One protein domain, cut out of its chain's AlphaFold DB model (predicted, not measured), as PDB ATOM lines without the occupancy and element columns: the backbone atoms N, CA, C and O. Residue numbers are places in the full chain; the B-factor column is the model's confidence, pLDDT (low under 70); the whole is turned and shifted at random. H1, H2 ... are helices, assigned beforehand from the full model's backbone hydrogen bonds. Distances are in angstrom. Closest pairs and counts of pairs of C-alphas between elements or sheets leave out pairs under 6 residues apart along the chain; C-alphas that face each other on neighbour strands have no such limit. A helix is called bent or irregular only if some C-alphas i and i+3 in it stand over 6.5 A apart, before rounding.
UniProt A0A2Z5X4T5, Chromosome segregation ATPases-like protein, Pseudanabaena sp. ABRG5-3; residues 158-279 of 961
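What this domain is: This is residues 158 to 279 of the 961 residues of the protein "Chromosome segregation ATPases-like protein" of Pseudanabaena sp. ABRG5-3 (UniProt A0A2Z5X4T5). A long helix, H5, runs through the middle, and a row of shorter helices and the long H1 is set crosswise to it: the hairpin of H3 and H4 at its first end, then H1, then H8, with H6 and H7 at its last end. H2 packs on H5 as well, and a long stretch with no named element, residues 258 to 270, leads back from H7 to H8. The printed part has 122 residues, with eight named helices, H1 to H8 in order, and no named strand; the class is all helix, and the packing is mostly crossed. It is compact, with a radius of gyration of the C-alphas of 14.0 A, and spans 39 by 29 by 25 A.

How they stand to each other: H1, residues 158 to 174, touches H3, residues 184 to 198, with its residues 166 to 170 alone; they stand about perpendicular at 78 degrees, and the closest C-alphas, of Leu 166 and Cys 195, are 6.7 A apart. H2, residues 176 to 181, touches H5, residues 222 to 239, at a steep tilt of 54 degrees, opposite ways, with the C-alphas of Ala 180 and Gln 228 closest at 4.6 A. H3 and H4, residues 203 to 211, form a helical hairpin at a shallow tilt of 24 degrees, closest at C-alphas 192 and 209, 5.5 A apart. H5 is the hub, touching four helices: its residues 222 to 228 alone touch H3, about perpendicular at 88 degrees, with C-alphas 188 and 224 closest at 4.1 A. It touches H7, residues 250 to 257, with C-alphas 236 and 256 closest at 7.3 A, and only just touches H8, residues 271 to 278, with 3 pairs of C-alphas within 8 A. H8 touches H1 at a steep tilt of 42 degrees, the same way, with C-alphas 164 and 277 closest at 4.2 A. It also touches H6, residues 244 to 248, with C-alphas 244 and 275 closest at 5.3 A. H6 and H7 only just touch, with 3 pairs of C-alphas within 8 A, and only at the corner. Each O i to N i+4 pair is within hydrogen-bond range in H2, H3, H5, H7 and H8; in H1 it is 12 of 13, in H4 4 of 5, and in H6 0 of 1, beside 2 of 2 O i to N i+3 pairs.

Where its parts are: H1 begins at C-alpha 158, (8.806, 28.910, 29.422), and measures 26.0 A; it is irregular, with C-alphas 158 and 161 7.4 A apart. H3 measures 20.9 A, and H5, from C-alpha 222 at (-2.655, 43.408, 25.353), 25.5 A. H8 ends at C-alpha 278, (-5.297, 30.304, 38.058).

The domain as a whole: The C-alphas of Thr 216 and Asn 251 are farthest apart, at 41.1 A. The printed part has no cut; the link from H7 to H8 is long. The mean pLDDT of the printed part is 75.1, and residues 212 to 220, 250 to 251 and 254 to 270 are under 70.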
ATOM      1  N   ARG A 158       7.662  28.934  28.492       74.38
ATOM      2  CA  ARG A 158       8.806  28.910  29.422       74.38
ATOM      3  C   ARG A 158       8.733  29.965  30.531       74.38
ATOM      4  O   ARG A 158       9.386  29.802  31.560       74.38
ATOM      5  N   ASN A 159       7.958  31.033  30.341       75.50
ATOM      6  CA  ASN A 159       7.742  32.098  31.326       75.50
ATOM      7  C   ASN A 159       6.383  31.986  32.025       75.50
ATOM      8  O   ASN A 159       6.094  32.791  32.907       75.50
ATOM      9  N   LEU A 160       5.584  30.974  31.688       78.44
ATOM     10  CA  LEU A 160       4.250  30.761  32.232       78.44
ATOM     11  C   LEU A 160       4.232  30.712  33.762       78.44
ATOM     12  O   LEU A 160       3.371  31.327  34.372       78.44
ATOM     13  N   ALA A 161       5.209  30.057  34.396       81.88
ATOM     14  CA  ALA A 161       5.294  30.001  35.857       81.88
ATOM     15  C   ALA A 161       5.560  31.381  36.495       81.88
ATOM     16  O   ALA A 161       4.961  31.711  37.514       81.88
ATOM     17  N   GLN A 162       6.423  32.197  35.880       84.12
ATOM     18  CA  GLN A 162       6.699  33.566  36.336       84.12
ATOM     19  C   GLN A 162       5.481  34.464  36.128       84.12
ATOM     20  O   GLN A 162       5.114  35.235  37.006       84.12
ATOM     21  N   PHE A 163       4.820  34.336  34.979       83.50
ATOM     22  CA  PHE A 163       3.595  35.069  34.701       83.50
ATOM     23  C   PHE A 163       2.455  34.654  35.639       83.50
ATOM     24  O   PHE A 163       1.761  35.516  36.164       83.50
ATOM     25  N   ALA A 164       2.304  33.359  35.923       85.75
ATOM     26  CA  ALA A 164       1.360  32.852  36.914       85.75
ATOM     27  C   ALA A 164       1.623  33.467  38.295       85.75
ATOM     28  O   ALA A 164       0.701  33.984  38.918       85.75
ATOM     29  N   GLU A 165       2.880  33.486  38.751       87.19
ATOM     30  CA  GLU A 165       3.254  34.126  40.020       87.19
ATOM     31  C   GLU A 165       2.983  35.642  40.009       87.19
ATOM     32  O   GLU A 165       2.525  36.189  41.015       87.19
ATOM     33  N   LEU A 166       3.203  36.322  38.880       87.12
ATOM     34  CA  LEU A 166       2.892  37.742  38.719       87.12
ATOM     35  C   LEU A 166       1.386  38.010  38.845       87.12
ATOM     36  O   LEU A 166       0.982  38.856  39.643       87.12
ATOM     37  N   VAL A 167       0.565  37.274  38.089       87.38
ATOM     38  CA  VAL A 167      -0.897  37.434  38.060       87.38
ATOM     39  C   VAL A 167      -1.520  37.056  39.404       87.38
ATOM     40  O   VAL A 167      -2.375  37.771  39.914       87.38
ATOM     41  N   GLN A 168      -1.059  35.976  40.033       86.38
ATOM     42  CA  GLN A 168      -1.489  35.618  41.388       86.38
ATOM     43  C   GLN A 168      -1.057  36.674  42.411       86.38
ATOM     44  O   GLN A 168      -1.808  36.991  43.331       86.38
ATOM     45  N   GLY A 169       0.133  37.255  42.242       82.38
ATOM     46  CA  GLY A 169       0.624  38.347  43.075       82.38
ATOM     47  C   GLY A 169      -0.279  39.577  43.006       82.38
ATOM     48  O   GLY A 169      -0.717  40.063  44.049       82.38
ATOM     49  N   ILE A 170      -0.586  40.060  41.802       82.56
ATOM     50  CA  ILE A 170      -1.443  41.239  41.615       82.56
ATOM     51  C   ILE A 170      -2.894  40.940  42.036       82.56
ATOM     52  O   ILE A 170      -3.509  41.742  42.734       82.56
ATOM     53  N   ALA A 171      -3.413  39.739  41.758       83.62
ATOM     54  CA  ALA A 171      -4.734  39.309  42.223       83.62
ATOM     55  C   ALA A 171      -4.827  39.200  43.749       83.62
ATOM     56  O   ALA A 171      -5.864  39.518  44.321       83.62
ATOM     57  N   SER A 172      -3.749  38.807  44.434       79.12
ATOM     58  CA  SER A 172      -3.720  38.791  45.901       79.12
ATOM     59  C   SER A 172      -3.731  40.193  46.525       79.12
ATOM     60  O   SER A 172      -4.184  40.349  47.659       79.12
ATOM     61  N   GLU A 173      -3.247  41.205  45.797       74.06
ATOM     62  CA  GLU A 173      -3.190  42.594  46.264       74.06
ATOM     63  C   GLU A 173      -4.483  43.372  45.975       74.06
ATOM     64  O   GLU A 173      -4.894  44.179  46.804       74.06
ATOM     65  N   TYR A 174      -5.152  43.098  44.852       73.94
ATOM     66  CA  TYR A 174      -6.319  43.877  44.411       73.94
ATOM     67  C   TYR A 174      -7.631  43.078  44.324       73.94
ATOM     68  O   TYR A 174      -8.712  43.658  44.382       73.94
ATOM     69  N   GLY A 175      -7.559  41.748  44.241       78.19
ATOM     70  CA  GLY A 175      -8.704  40.853  44.049       78.19
ATOM     71  C   GLY A 175      -9.101  40.668  42.579       78.19
ATOM     72  O   GLY A 175      -8.946  41.567  41.753       78.19
ATOM     73  N   TRP A 176      -9.651  39.494  42.241       83.38
ATOM     74  CA  TRP A 176     -10.082  39.176  40.871       83.38
ATOM     75  C   TRP A 176     -11.213  40.072  40.372       83.38
ATOM     76  O   TRP A 176     -11.234  40.426  39.197       83.38
ATOM     77  N   TRP A 177     -12.121  40.486  41.261       79.75
ATOM     78  CA  TRP A 177     -13.223  41.369  40.889       79.75
ATOM     79  C   TRP A 177     -12.729  42.724  40.364       79.75
ATOM     80  O   TRP A 177     -13.190  43.170  39.314       79.75
ATOM     81  N   GLU A 178     -11.770  43.355  41.052       75.62
ATOM     82  CA  GLU A 178     -11.229  44.660  40.646       75.62
ATOM     83  C   GLU A 178     -10.463  44.538  39.325       75.62
ATOM     84  O   GLU A 178     -10.639  45.353  38.420       75.62
ATOM     85  N   LEU A 179      -9.672  43.472  39.173       83.50
ATOM     86  CA  LEU A 179      -8.934  43.198  37.942       83.50
ATOM     87  C   LEU A 179      -9.857  42.957  36.738       83.50
ATOM     88  O   LEU A 179      -9.549  43.414  35.645       83.50
ATOM     89  N   ALA A 180     -10.999  42.287  36.920       79.31
ATOM     90  CA  ALA A 180     -11.944  42.015  35.833       79.31
ATOM     91  C   ALA A 180     -12.688  43.271  35.333       79.31
ATOM     92  O   ALA A 180     -13.177  43.282  34.205       79.31
ATOM     93  N   HIS A 181     -12.773  44.326  36.152       76.19
ATOM     94  CA  HIS A 181     -13.549  45.544  35.866       76.19
ATOM     95  C   HIS A 181     -12.693  46.808  35.684       76.19
ATOM     96  O   HIS A 181     -13.235  47.901  35.498       76.19
ATOM     97  N   THR A 182     -11.365  46.688  35.746       75.56
ATOM     98  CA  THR A 182     -10.438  47.801  35.492       75.56
ATOM     99  C   THR A 182     -10.153  47.923  33.995       75.56
ATOM    100  O   THR A 182     -10.128  46.923  33.280       75.56
ATOM    101  N   ASP A 183      -9.944  49.151  33.514       74.31
ATOM    102  CA  ASP A 183      -9.570  49.425  32.124       74.31
ATOM    103  C   ASP A 183      -8.267  48.710  31.732       74.31
ATOM    104  O   ASP A 183      -7.302  48.659  32.498       74.31
ATOM    105  N   GLU A 184      -8.231  48.180  30.513       76.75
ATOM    106  CA  GLU A 184      -7.124  47.372  30.006       76.75
ATOM    107  C   GLU A 184      -5.803  48.164  29.936       76.75
ATOM    108  O   GLU A 184      -4.734  47.610  30.214       76.75
ATOM    109  N   LYS A 185      -5.832  49.469  29.612       76.62
ATOM    110  CA  LYS A 185      -4.617  50.307  29.575       76.62
ATOM    111  C   LYS A 185      -4.051  50.488  30.981       76.62
ATOM    112  O   LYS A 185      -2.851  50.311  31.186       76.62
ATOM    113  N   LEU A 186      -4.920  50.760  31.954       75.88
ATOM    114  CA  LEU A 186      -4.536  50.898  33.363       75.88
ATOM    115  C   LEU A 186      -3.986  49.588  33.933       75.88
ATOM    116  O   LEU A 186      -2.946  49.591  34.585       75.88
ATOM    117  N   LEU A 187      -4.634  48.460  33.634       80.12
ATOM    118  CA  LEU A 187      -4.152  47.139  34.041       80.12
ATOM    119  C   LEU A 187      -2.789  46.806  33.443       80.12
ATOM    120  O   LEU A 187      -1.957  46.219  34.128       80.12
ATOM    121  N   SER A 188      -2.549  47.173  32.180       83.00
ATOM    122  CA  SER A 188      -1.250  46.957  31.531       83.00
ATOM    123  C   SER A 188      -0.135  47.697  32.265       83.00
ATOM    124  O   SER A 188       0.897  47.099  32.577       83.00
ATOM    125  N   GLN A 189      -0.379  48.968  32.589       81.06
ATOM    126  CA  GLN A 189       0.568  49.813  33.308       81.06
ATOM    127  C   GLN A 189       0.831  49.289  34.727       81.06
ATOM    128  O   GLN A 189       1.984  49.091  35.106       81.06
ATOM    129  N   GLU A 190      -0.221  48.975  35.483       81.62
ATOM    130  CA  GLU A 190      -0.094  48.453  36.851       81.62
ATOM    131  C   GLU A 190       0.613  47.095  36.895       81.62
ATOM    132  O   GLU A 190       1.453  46.842  37.758       81.62
ATOM    133  N   LEU A 191       0.352  46.220  35.922       85.12
ATOM    134  CA  LEU A 191       1.044  44.937  35.813       85.12
ATOM    135  C   LEU A 191       2.544  45.115  35.545       85.12
ATOM    136  O   LEU A 191       3.365  44.380  36.107       85.12
ATOM    137  N   LEU A 192       2.914  46.084  34.700       83.56
ATOM    138  CA  LEU A 192       4.307  46.429  34.428       83.56
ATOM    139  C   LEU A 192       5.003  46.968  35.681       83.56
ATOM    140  O   LEU A 192       6.096  46.499  36.010       83.56
ATOM    141  N   GLU A 193       4.387  47.926  36.369       80.31
ATOM    142  CA  GLU A 193       4.928  48.540  37.587       80.31
ATOM    143  C   GLU A 193       5.098  47.508  38.699       80.31
ATOM    144  O   GLU A 193       6.195  47.358  39.245       80.31
ATOM    145  N   PHE A 194       4.065  46.702  38.950       81.62
ATOM    146  CA  PHE A 194       4.105  45.621  39.931       81.62
ATOM    147  C   PHE A 194       5.220  44.610  39.620       81.62
ATOM    148  O   PHE A 194       5.942  44.167  40.518       81.62
ATOM    149  N   CYS A 195       5.398  44.254  38.341       83.19
ATOM    150  CA  CYS A 195       6.473  43.358  37.915       83.19
ATOM    151  C   CYS A 195       7.860  43.979  38.124       83.19
ATOM    152  O   CYS A 195       8.784  43.277  38.535       83.19
ATOM    153  N   GLN A 196       8.033  45.271  37.843       81.31
ATOM    154  CA  GLN A 196       9.308  45.968  38.036       81.31
ATOM    155  C   GLN A 196       9.662  46.117  39.519       81.31
ATOM    156  O   GLN A 196      10.821  45.916  39.884       81.31
ATOM    157  N   GLU A 197       8.676  46.418  40.364       77.88
ATOM    158  CA  GLU A 197       8.856  46.610  41.803       77.88
ATOM    159  C   GLU A 197       9.202  45.297  42.517       77.88
ATOM    160  O   GLU A 197      10.179  45.235  43.264       77.88
ATOM    161  N   LYS A 198       8.433  44.227  42.273       77.38
ATOM    162  CA  LYS A 198       8.596  42.953  42.996       77.38
ATOM    163  C   LYS A 198       9.554  41.974  42.317       77.38
ATOM    164  O   LYS A 198      10.146  41.139  43.000       77.38
ATOM    165  N   TYR A 199       9.730  42.071  40.998       83.06
ATOM    166  CA  TYR A 199      10.442  41.076  40.190       83.06
ATOM    167  C   TYR A 199      11.381  41.699  39.140       83.06
ATOM    168  O   TYR A 199      11.460  41.235  38.001       83.06
ATOM    169  N   GLY A 200      12.160  42.716  39.521       75.69
ATOM    170  CA  GLY A 200      13.041  43.474  38.614       75.69
ATOM    171  C   GLY A 200      14.074  42.666  37.801       75.69
ATOM    172  O   GLY A 200      14.616  43.176  36.826       75.69
ATOM    173  N   LEU A 201      14.337  41.399  38.149       78.56
ATOM    174  CA  LEU A 201      15.230  40.504  37.394       78.56
ATOM    175  C   LEU A 201      14.539  39.781  36.217       78.56
ATOM    176  O   LEU A 201      15.207  39.123  35.416       78.56
ATOM    177  N   TRP A 202      13.213  39.880  36.077       81.31
ATOM    178  CA  TRP A 202      12.435  39.189  35.038       81.31
ATOM    179  C   TRP A 202      12.412  39.962  33.710       81.31
ATOM    180  O   TRP A 202      11.361  40.273  33.158       81.31
ATOM    181  N   ASN A 203      13.597  40.247  33.161       74.19
ATOM    182  CA  ASN A 203      13.787  41.121  31.993       74.19
ATOM    183  C   ASN A 203      12.973  40.725  30.744       74.19
ATOM    184  O   ASN A 203      12.529  41.602  30.009       74.19
ATOM    185  N   ILE A 204      12.764  39.425  30.494       71.56
ATOM    186  CA  ILE A 204      11.917  38.937  29.387       71.56
ATOM    187  C   ILE A 204      10.480  39.429  29.579       71.56
ATOM    188  O   ILE A 204       9.912  40.049  28.682       71.56
ATOM    189  N   LEU A 205       9.918  39.190  30.765       75.19
ATOM    190  CA  LEU A 205       8.536  39.533  31.067       75.19
ATOM    191  C   LEU A 205       8.346  41.050  31.145       75.19
ATOM    192  O   LEU A 205       7.406  41.576  30.565       75.19
ATOM    193  N   ILE A 206       9.293  41.772  31.747       77.31
ATOM    194  CA  ILE A 206       9.286  43.242  31.771       77.31
ATOM    195  C   ILE A 206       9.290  43.810  30.345       77.31
ATOM    196  O   ILE A 206       8.534  44.731  30.051       77.31
ATOM    197  N   ASN A 207      10.108  43.265  29.440       72.81
ATOM    198  CA  ASN A 207      10.132  43.711  28.046       72.81
ATOM    199  C   ASN A 207       8.842  43.368  27.295       72.81
ATOM    200  O   ASN A 207       8.438  44.145  26.439       72.81
ATOM    201  N   PHE A 208       8.194  42.247  27.613       73.81
ATOM    202  CA  PHE A 208       6.871  41.913  27.085       73.81
ATOM    203  C   PHE A 208       5.805  42.921  27.553       73.81
ATOM    204  O   PHE A 208       5.092  43.491  26.730       73.81
ATOM    205  N   LEU A 209       5.754  43.209  28.855       78.69
ATOM    206  CA  LEU A 209       4.781  44.127  29.455       78.69
ATOM    207  C   LEU A 209       4.950  45.570  28.959       78.69
ATOM    208  O   LEU A 209       3.965  46.225  28.626       78.69
ATOM    209  N   LYS A 210       6.196  46.038  28.799       76.62
ATOM    210  CA  LYS A 210       6.505  47.370  28.239       76.62
ATOM    211  C   LYS A 210       5.874  47.610  26.874       76.62
ATOM    212  O   LYS A 210       5.548  48.740  26.545       76.62
ATOM    213  N   VAL A 211       5.718  46.564  26.072       71.19
ATOM    214  CA  VAL A 211       5.178  46.686  24.715       71.19
ATOM    215  C   VAL A 211       3.666  46.945  24.732       71.19
ATOM    216  O   VAL A 211       3.141  47.511  23.778       71.19
ATOM    217  N   SER A 212       2.987  46.584  25.822       68.00
ATOM    218  CA  SER A 212       1.556  46.833  26.039       68.00
ATOM    219  C   SER A 212       1.270  48.167  26.749       68.00
ATOM    220  O   SER A 212       0.112  48.464  27.022       68.00
ATOM    221  N   CYS A 213       2.302  48.962  27.064       69.81
ATOM    222  CA  CYS A 213       2.182  50.216  27.813       69.81
ATOM    223  C   CYS A 213       2.634  51.401  26.940       69.81
ATOM    224  O   CYS A 213       3.811  51.517  26.598       69.81
ATOM    225  N   SER A 214       1.704  52.279  26.550       64.44
ATOM    226  CA  SER A 214       1.990  53.541  25.854       64.44
ATOM    227  C   SER A 214       0.871  54.555  26.091       64.44
ATOM    228  O   SER A 214      -0.300  54.193  26.056       64.44
ATOM    229  N   ASP A 215       1.238  55.830  26.245       51.75
ATOM    230  CA  ASP A 215       0.293  56.949  26.379       51.75
ATOM    231  C   ASP A 215      -0.386  57.363  25.061       51.75
ATOM    232  O   ASP A 215      -1.221  58.266  25.050       51.75
ATOM    233  N   THR A 216      -0.029  56.740  23.933       50.91
ATOM    234  CA  THR A 216      -0.613  57.046  22.616       50.91
ATOM    235  C   THR A 216      -1.736  56.065  22.275       50.91
ATOM    236  O   THR A 216      -1.588  54.866  22.504       50.91
ATOM    237  N   ASP A 217      -2.843  56.548  21.695       51.59
ATOM    238  CA  ASP A 217      -4.063  55.758  21.421       51.59
ATOM    239  C   ASP A 217      -3.905  54.611  20.409       51.59
ATOM    240  O   ASP A 217      -4.824  53.826  20.195       51.59
ATOM    241  N   ASP A 218      -2.721  54.459  19.834       54.03
ATOM    242  CA  ASP A 218      -2.454  53.539  18.738       54.03
ATOM    243  C   ASP A 218      -1.795  52.206  19.161       54.03
ATOM    244  O   ASP A 218      -1.336  51.442  18.304       54.03
ATOM    245  N   VAL A 219      -1.663  51.932  20.464       61.62
ATOM    246  CA  VAL A 219      -1.116  50.667  20.993       61.62
ATOM    247  C   VAL A 219      -2.205  49.921  21.760       61.62
ATOM    248  O   VAL A 219      -2.762  50.446  22.722       61.62
ATOM    249  N   GLU A 220      -2.499  48.682  21.353       63.19
ATOM    250  CA  GLU A 220      -3.459  47.837  22.070       63.19
ATOM    251  C   GLU A 220      -2.892  47.387  23.437       63.19
ATOM    252  O   GLU A 220      -1.761  46.888  23.498       63.19
ATOM    253  N   PRO A 221      -3.660  47.511  24.538       73.25
ATOM    254  CA  PRO A 221      -3.227  47.172  25.897       73.25
ATOM    255  C   PRO A 221      -3.299  45.660  26.180       73.25
ATOM    256  O   PRO A 221      -4.021  45.190  27.061       73.25
ATOM    257  N   ILE A 222      -2.542  44.875  25.413       72.62
ATOM    258  CA  ILE A 222      -2.655  43.408  25.353       72.62
ATOM    259  C   ILE A 222      -2.426  42.744  26.717       72.62
ATOM    260  O   ILE A 222      -3.155  41.826  27.090       72.62
ATOM    261  N   SER A 223      -1.435  43.192  27.494       78.12
ATOM    262  CA  SER A 223      -1.190  42.623  28.826       78.12
ATOM    263  C   SER A 223      -2.356  42.845  29.792       78.12
ATOM    264  O   SER A 223      -2.653  41.974  30.607       78.12
ATOM    265  N   GLY A 224      -3.040  43.982  29.685       79.12
ATOM    266  CA  GLY A 224      -4.209  44.303  30.490       79.12
ATOM    267  C   GLY A 224      -5.445  43.554  30.025       79.12
ATOM    268  O   GLY A 224      -6.143  43.009  30.868       79.12
ATOM    269  N   GLN A 225      -5.659  43.412  28.713       76.50
ATOM    270  CA  GLN A 225      -6.685  42.524  28.138       76.50
ATOM    271  C   GLN A 225      -6.536  41.088  28.639       76.50
ATOM    272  O   GLN A 225      -7.506  40.437  29.028       76.50
ATOM    273  N   LEU A 226      -5.298  40.594  28.650       78.00
ATOM    274  CA  LEU A 226      -4.971  39.258  29.119       78.00
ATOM    275  C   LEU A 226      -5.298  39.090  30.607       78.00
ATOM    276  O   LEU A 226      -5.992  38.143  30.971       78.00
ATOM    277  N   VAL A 227      -4.834  40.004  31.464       84.12
ATOM    278  CA  VAL A 227      -5.105  39.939  32.910       84.12
ATOM    279  C   VAL A 227      -6.579  40.139  33.220       84.12
ATOM    280  O   VAL A 227      -7.113  39.395  34.037       84.12
ATOM    281  N   GLN A 228      -7.247  41.074  32.546       82.75
ATOM    282  CA  GLN A 228      -8.679  41.299  32.696       82.75
ATOM    283  C   GLN A 228      -9.447  40.023  32.358       82.75
ATOM    284  O   GLN A 228     -10.258  39.580  33.162       82.75
ATOM    285  N   GLY A 229      -9.135  39.369  31.233       78.12
ATOM    286  CA  GLY A 229      -9.769  38.110  30.850       78.12
ATOM    287  C   GLY A 229      -9.475  36.956  31.812       78.12
ATOM    288  O   GLY A 229     -10.387  36.206  32.152       78.12
ATOM    289  N   ILE A 230      -8.237  36.828  32.306       83.69
ATOM    290  CA  ILE A 230      -7.887  35.819  33.323       83.69
ATOM    291  C   ILE A 230      -8.679  36.070  34.608       83.69
ATOM    292  O   ILE A 230      -9.231  35.133  35.181       83.69
ATOM    293  N   ALA A 231      -8.763  37.327  35.042       85.38
ATOM    294  CA  ALA A 231      -9.516  37.722  36.223       85.38
ATOM    295  C   ALA A 231     -11.013  37.463  36.065       85.38
ATOM    296  O   ALA A 231     -11.668  37.037  37.011       85.38
ATOM    297  N   ALA A 232     -11.536  37.644  34.858       79.00
ATOM    298  CA  ALA A 232     -12.913  37.347  34.522       79.00
ATOM    299  C   ALA A 232     -13.224  35.840  34.628       79.00
ATOM    300  O   ALA A 232     -14.209  35.458  35.259       79.00
ATOM    301  N   VAL A 233     -12.339  34.973  34.112       81.19
ATOM    302  CA  VAL A 233     -12.437  33.512  34.312       81.19
ATOM    303  C   VAL A 233     -12.335  33.149  35.791       81.19
ATOM    304  O   VAL A 233     -13.122  32.342  36.284       81.19
ATOM    305  N   ALA A 234     -11.368  33.732  36.503       84.88
ATOM    306  CA  ALA A 234     -11.166  33.480  37.926       84.88
ATOM    307  C   ALA A 234     -12.418  33.834  38.738       84.88
ATOM    308  O   ALA A 234     -12.849  33.047  39.576       84.88
ATOM    309  N   LEU A 235     -13.031  34.981  38.439       79.88
ATOM    310  CA  LEU A 235     -14.248  35.454  39.084       79.88
ATOM    311  C   LEU A 235     -15.421  34.493  38.855       79.88
ATOM    312  O   LEU A 235     -16.169  34.214  39.789       79.88
ATOM    313  N   GLU A 236     -15.582  33.944  37.650       77.06
ATOM    314  CA  GLU A 236     -16.631  32.948  37.393       77.06
ATOM    315  C   GLU A 236     -16.378  31.619  38.107       77.06
ATOM    316  O   GLU A 236     -17.322  31.012  38.613       77.06
ATOM    317  N   LEU A 237     -15.127  31.170  38.201       81.44
ATOM    318  CA  LEU A 237     -14.790  29.991  39.002       81.44
ATOM    319  C   LEU A 237     -15.092  30.217  40.488       81.44
ATOM    320  O   LEU A 237     -15.701  29.352  41.116       81.44
ATOM    321  N   GLU A 238     -14.734  31.386  41.033       81.19
ATOM    322  CA  GLU A 238     -15.054  31.764  42.416       81.19
ATOM    323  C   GLU A 238     -16.570  31.808  42.650       81.19
ATOM    324  O   GLU A 238     -17.054  31.253  43.637       81.19
ATOM    325  N   ARG A 239     -17.338  32.376  41.713       75.56
ATOM    326  CA  ARG A 239     -18.812  32.438  41.769       75.56
ATOM    327  C   ARG A 239     -19.477  31.066  41.765       75.56
ATOM    328  O   ARG A 239     -20.449  30.859  42.484       75.56
ATOM    329  N   ASN A 240     -18.964  30.132  40.967       75.94
ATOM    330  CA  ASN A 240     -19.482  28.763  40.894       75.94
ATOM    331  C   ASN A 240     -18.867  27.834  41.958       75.94
ATOM    332  O   ASN A 240     -19.187  26.641  41.989       75.94
ATOM    333  N   ASN A 241     -17.990  28.365  42.818       79.25
ATOM    334  CA  ASN A 241     -17.226  27.627  43.821       79.25
ATOM    335  C   ASN A 241     -16.499  26.401  43.230       79.25
ATOM    336  O   ASN A 241     -16.542  25.304  43.788       79.25
ATOM    337  N   GLN A 242     -15.881  26.582  42.059       82.94
ATOM    338  CA  GLN A 242     -15.168  25.540  41.317       82.94
ATOM    339  C   GLN A 242     -13.659  25.789  41.323       82.94
ATOM    340  O   GLN A 242     -13.195  26.929  41.305       82.94
ATOM    341  N   GLU A 243     -12.872  24.714  41.295       86.19
ATOM    342  CA  GLU A 243     -11.422  24.818  41.126       86.19
ATOM    343  C   GLU A 243     -11.029  24.932  39.643       86.19
ATOM    344  O   GLU A 243     -11.698  24.347  38.792       86.19
ATOM    345  N   PRO A 244      -9.904  25.595  39.304       86.62
ATOM    346  CA  PRO A 244      -9.489  25.792  37.913       86.62
ATOM    347  C   PRO A 244      -9.339  24.515  37.077       86.62
ATOM    348  O   PRO A 244      -9.487  24.578  35.862       86.62
ATOM    349  N   ASP A 245      -9.070  23.353  37.687       86.06
ATOM    350  CA  ASP A 245      -8.923  22.083  36.953       86.06
ATOM    351  C   ASP A 245     -10.164  21.698  36.134       86.06
ATOM    352  O   ASP A 245     -10.023  20.994  35.133       86.06
ATOM    353  N   ILE A 246     -11.342  22.211  36.496       83.81
ATOM    354  CA  ILE A 246     -12.592  21.997  35.763       83.81
ATOM    355  C   ILE A 246     -12.540  22.523  34.318       83.81
ATOM    356  O   ILE A 246     -13.229  22.012  33.444       83.81
ATOM    357  N   LEU A 247     -11.679  23.510  34.040       81.25
ATOM    358  CA  LEU A 247     -11.537  24.112  32.710       81.25
ATOM    359  C   LEU A 247     -10.821  23.198  31.698       81.25
ATOM    360  O   LEU A 247     -10.777  23.514  30.505       81.25
ATOM    361  N   LYS A 248     -10.231  22.086  32.160       80.31
ATOM    362  CA  LYS A 248      -9.596  21.083  31.288       80.31
ATOM    363  C   LYS A 248     -10.616  20.238  30.538       80.31
ATOM    364  O   LYS A 248     -10.327  19.810  29.424       80.31
ATOM    365  N   ASP A 249     -11.776  19.991  31.142       79.50
ATOM    366  CA  ASP A 249     -12.878  19.306  30.478       79.50
ATOM    367  C   ASP A 249     -13.631  20.314  29.609       79.50
ATOM    368  O   ASP A 249     -14.098  21.343  30.092       79.50
ATOM    369  N   GLU A 250     -13.723  20.034  28.312       69.12
ATOM    370  CA  GLU A 250     -14.358  20.934  27.354       69.12
ATOM    371  C   GLU A 250     -15.840  21.164  27.663       69.12
ATOM    372  O   GLU A 250     -16.286  22.304  27.634       69.12
ATOM    373  N   ASN A 251     -16.590  20.134  28.055       69.56
ATOM    374  CA  ASN A 251     -18.016  20.277  28.346       69.56
ATOM    375  C   ASN A 251     -18.254  21.056  29.644       69.56
ATOM    376  O   ASN A 251     -19.159  21.887  29.713       69.56
ATOM    377  N   GLN A 252     -17.448  20.812  30.680       74.38
ATOM    378  CA  GLN A 252     -17.555  21.537  31.950       74.38
ATOM    379  C   GLN A 252     -17.080  22.983  31.812       74.38
ATOM    380  O   GLN A 252     -17.720  23.892  32.342       74.38
ATOM    381  N   ARG A 253     -16.009  23.209  31.047       75.19
ATOM    382  CA  ARG A 253     -15.546  24.543  30.666       75.19
ATOM    383  C   ARG A 253     -16.633  25.305  29.929       75.19
ATOM    384  O   ARG A 253     -16.952  26.416  30.336       75.19
ATOM    385  N   GLU A 254     -17.204  24.716  28.882       66.00
ATOM    386  CA  GLU A 254     -18.290  25.338  28.129       66.00
ATOM    387  C   GLU A 254     -19.507  25.571  29.020       66.00
ATOM    388  O   GLU A 254     -20.171  26.576  28.855       66.00
ATOM    389  N   ASN A 255     -19.783  24.733  30.021       69.19
ATOM    390  CA  ASN A 255     -20.873  24.981  30.964       69.19
ATOM    391  C   ASN A 255     -20.619  26.202  31.875       69.19
ATOM    392  O   ASN A 255     -21.529  26.989  32.125       69.19
ATOM    393  N   ILE A 256     -19.383  26.384  32.352       69.19
ATOM    394  CA  ILE A 256     -19.001  27.492  33.247       69.19
ATOM    395  C   ILE A 256     -18.843  28.802  32.472       69.19
ATOM    396  O   ILE A 256     -19.291  29.855  32.922       69.19
ATOM    397  N   LEU A 257     -18.208  28.734  31.302       68.00
ATOM    398  CA  LEU A 257     -17.841  29.892  30.490       68.00
ATOM    399  C   LEU A 257     -18.847  30.204  29.377       68.00
ATOM    400  O   LEU A 257     -18.722  31.265  28.772       68.00
ATOM    401  N   ARG A 258     -19.880  29.370  29.152       56.91
ATOM    402  CA  ARG A 258     -20.954  29.582  28.146       56.91
ATOM    403  C   ARG A 258     -21.517  30.996  28.142       56.91
ATOM    404  O   ARG A 258     -22.000  31.493  27.129       56.91
ATOM    405  N   ASN A 259     -21.512  31.591  29.330       50.22
ATOM    406  CA  ASN A 259     -22.171  32.837  29.661       50.22
ATOM    407  C   ASN A 259     -21.190  33.982  29.937       50.22
ATOM    408  O   ASN A 259     -21.596  35.005  30.493       50.22
ATOM    409  N   TYR A 260     -19.903  33.798  29.623       53.06
ATOM    410  CA  TYR A 260     -18.862  34.773  29.914       53.06
ATOM    411  C   TYR A 260     -18.049  35.123  28.669       53.06
ATOM    412  O   TYR A 260     -17.417  34.273  28.045       53.06
ATOM    413  N   ASP A 261     -18.060  36.408  28.316       50.84
ATOM    414  CA  ASP A 261     -17.296  36.933  27.190       50.84
ATOM    415  C   ASP A 261     -15.867  37.233  27.649       50.84
ATOM    416  O   ASP A 261     -15.623  38.170  28.413       50.84
ATOM    417  N   LEU A 262     -14.918  36.406  27.218       57.22
ATOM    418  CA  LEU A 262     -13.502  36.722  27.365       57.22
ATOM    419  C   LEU A 262     -13.166  37.850  26.385       57.22
ATOM    420  O   LEU A 262     -13.691  37.830  25.269       57.22
ATOM    421  N   PRO A 263     -12.303  38.817  26.753       51.00
ATOM    422  CA  PRO A 263     -11.937  39.925  25.877       51.00
ATOM    423  C   PRO A 263     -11.664  39.449  24.445       51.00
ATOM    424  O   PRO A 263     -11.091  38.376  24.244       51.00
ATOM    425  N   LYS A 264     -12.021  40.244  23.424       46.66
ATOM    426  CA  LYS A 264     -11.864  39.881  21.989       46.66
ATOM    427  C   LYS A 264     -10.430  39.472  21.599       46.66
ATOM    428  O   LYS A 264     -10.209  38.914  20.517       46.66
ATOM    429  N   HIS A 265      -9.478  39.753  22.482       50.84
ATOM    430  CA  HIS A 265      -8.044  39.521  22.398       50.84
ATOM    431  C   HIS A 265      -7.535  38.665  23.576       50.84
ATOM    432  O   HIS A 265      -6.382  38.768  23.974       50.84
ATOM    433  N   PHE A 266      -8.383  37.835  24.186       53.47
ATOM    434  CA  PHE A 266      -7.972  36.911  25.238       53.47
ATOM    435  C   PHE A 266      -6.985  35.887  24.664       53.47
ATOM    436  O   PHE A 266      -7.363  34.986  23.913       53.47
ATOM    437  N   PHE A 267      -5.700  36.060  24.976       58.72
ATOM    438  CA  PHE A 267      -4.613  35.254  24.425       58.72
ATOM    439  C   PHE A 267      -4.083  34.250  25.442       58.72
ATOM    440  O   PHE A 267      -3.060  34.476  26.087       58.72
ATOM    441  N   LEU A 268      -4.744  33.097  25.512       59.16
ATOM    442  CA  LEU A 268      -4.171  31.877  26.071       59.16
ATOM    443  C   LEU A 268      -4.281  30.777  25.020       59.16
ATOM    444  O   LEU A 268      -5.377  30.418  24.598       59.16
ATOM    445  N   ARG A 269      -3.122  30.309  24.545       64.50
ATOM    446  CA  ARG A 269      -3.016  29.280  23.499       64.50
ATOM    447  C   ARG A 269      -3.523  27.918  23.970       64.50
ATOM    448  O   ARG A 269      -4.065  27.174  23.157       64.50
ATOM    449  N   ASP A 270      -3.382  27.628  25.263       69.75
ATOM    450  CA  ASP A 270      -3.832  26.394  25.900       69.75
ATOM    451  C   ASP A 270      -4.616  26.689  27.193       69.75
ATOM    452  O   ASP A 270      -4.248  27.545  28.002       69.75
ATOM    453  N   TRP A 271      -5.701  25.943  27.404       74.19
ATOM    454  CA  TRP A 271      -6.455  25.943  28.656       74.19
ATOM    455  C   TRP A 271      -5.635  25.352  29.806       74.19
ATOM    456  O   TRP A 271      -5.798  25.787  30.945       74.19
ATOM    457  N   GLY A 272      -4.715  24.421  29.529       76.00
ATOM    458  CA  GLY A 272      -3.749  23.922  30.511       76.00
ATOM    459  C   GLY A 272      -2.900  25.041  31.120       76.00
ATOM    460  O   GLY A 272      -2.754  25.105  32.346       76.00
ATOM    461  N   ASP A 273      -2.434  25.969  30.281       77.88
ATOM    462  CA  ASP A 273      -1.661  27.138  30.704       77.88
ATOM    463  C   ASP A 273      -2.496  28.074  31.594       77.88
ATOM    464  O   ASP A 273      -2.035  28.511  32.651       77.88
ATOM    465  N   LEU A 274      -3.757  28.335  31.221       79.88
ATOM    466  CA  LEU A 274      -4.679  29.131  32.040       79.88
ATOM    467  C   LEU A 274      -4.906  28.494  33.414       79.88
ATOM    468  O   LEU A 274      -4.860  29.182  34.434       79.88
ATOM    469  N   VAL A 275      -5.131  27.180  33.455       84.06
ATOM    470  CA  VAL A 275      -5.304  26.448  34.715       84.06
ATOM    471  C   VAL A 275      -4.067  26.593  35.594       84.06
ATOM    472  O   VAL A 275      -4.201  26.796  36.800       84.06
ATOM    473  N   GLN A 276      -2.865  26.549  35.017       82.75
ATOM    474  CA  GLN A 276      -1.633  26.794  35.764       82.75
ATOM    475  C   GLN A 276      -1.557  28.225  36.315       82.75
ATOM    476  O   GLN A 276      -1.122  28.401  37.451       82.75
ATOM    477  N   VAL A 277      -2.005  29.228  35.552       84.69
ATOM    478  CA  VAL A 277      -2.056  30.629  36.004       84.69
ATOM    479  C   VAL A 277      -3.061  30.825  37.136       84.69
ATOM    480  O   VAL A 277      -2.777  31.564  38.074       84.69
ATOM    481  N   LEU A 278      -4.218  30.167  37.075       83.81
ATOM    482  CA  LEU A 278      -5.297  30.304  38.058       83.81
ATOM    483  C   LEU A 278      -5.066  29.494  39.341       83.81
ATOM    484  O   LEU A 278      -5.596  29.847  40.397       83.81
ATOM    485  N   LYS A 279      -4.280  28.413  39.280       82.44
ATOM    486  CA  LYS A 279      -3.949  27.599  40.455       82.44
ATOM    487  C   LYS A 279      -3.127  28.406  41.457       82.44
ATOM    488  O   LYS A 279      -2.008  28.825  41.175       82.44
TER     489      LYS A 279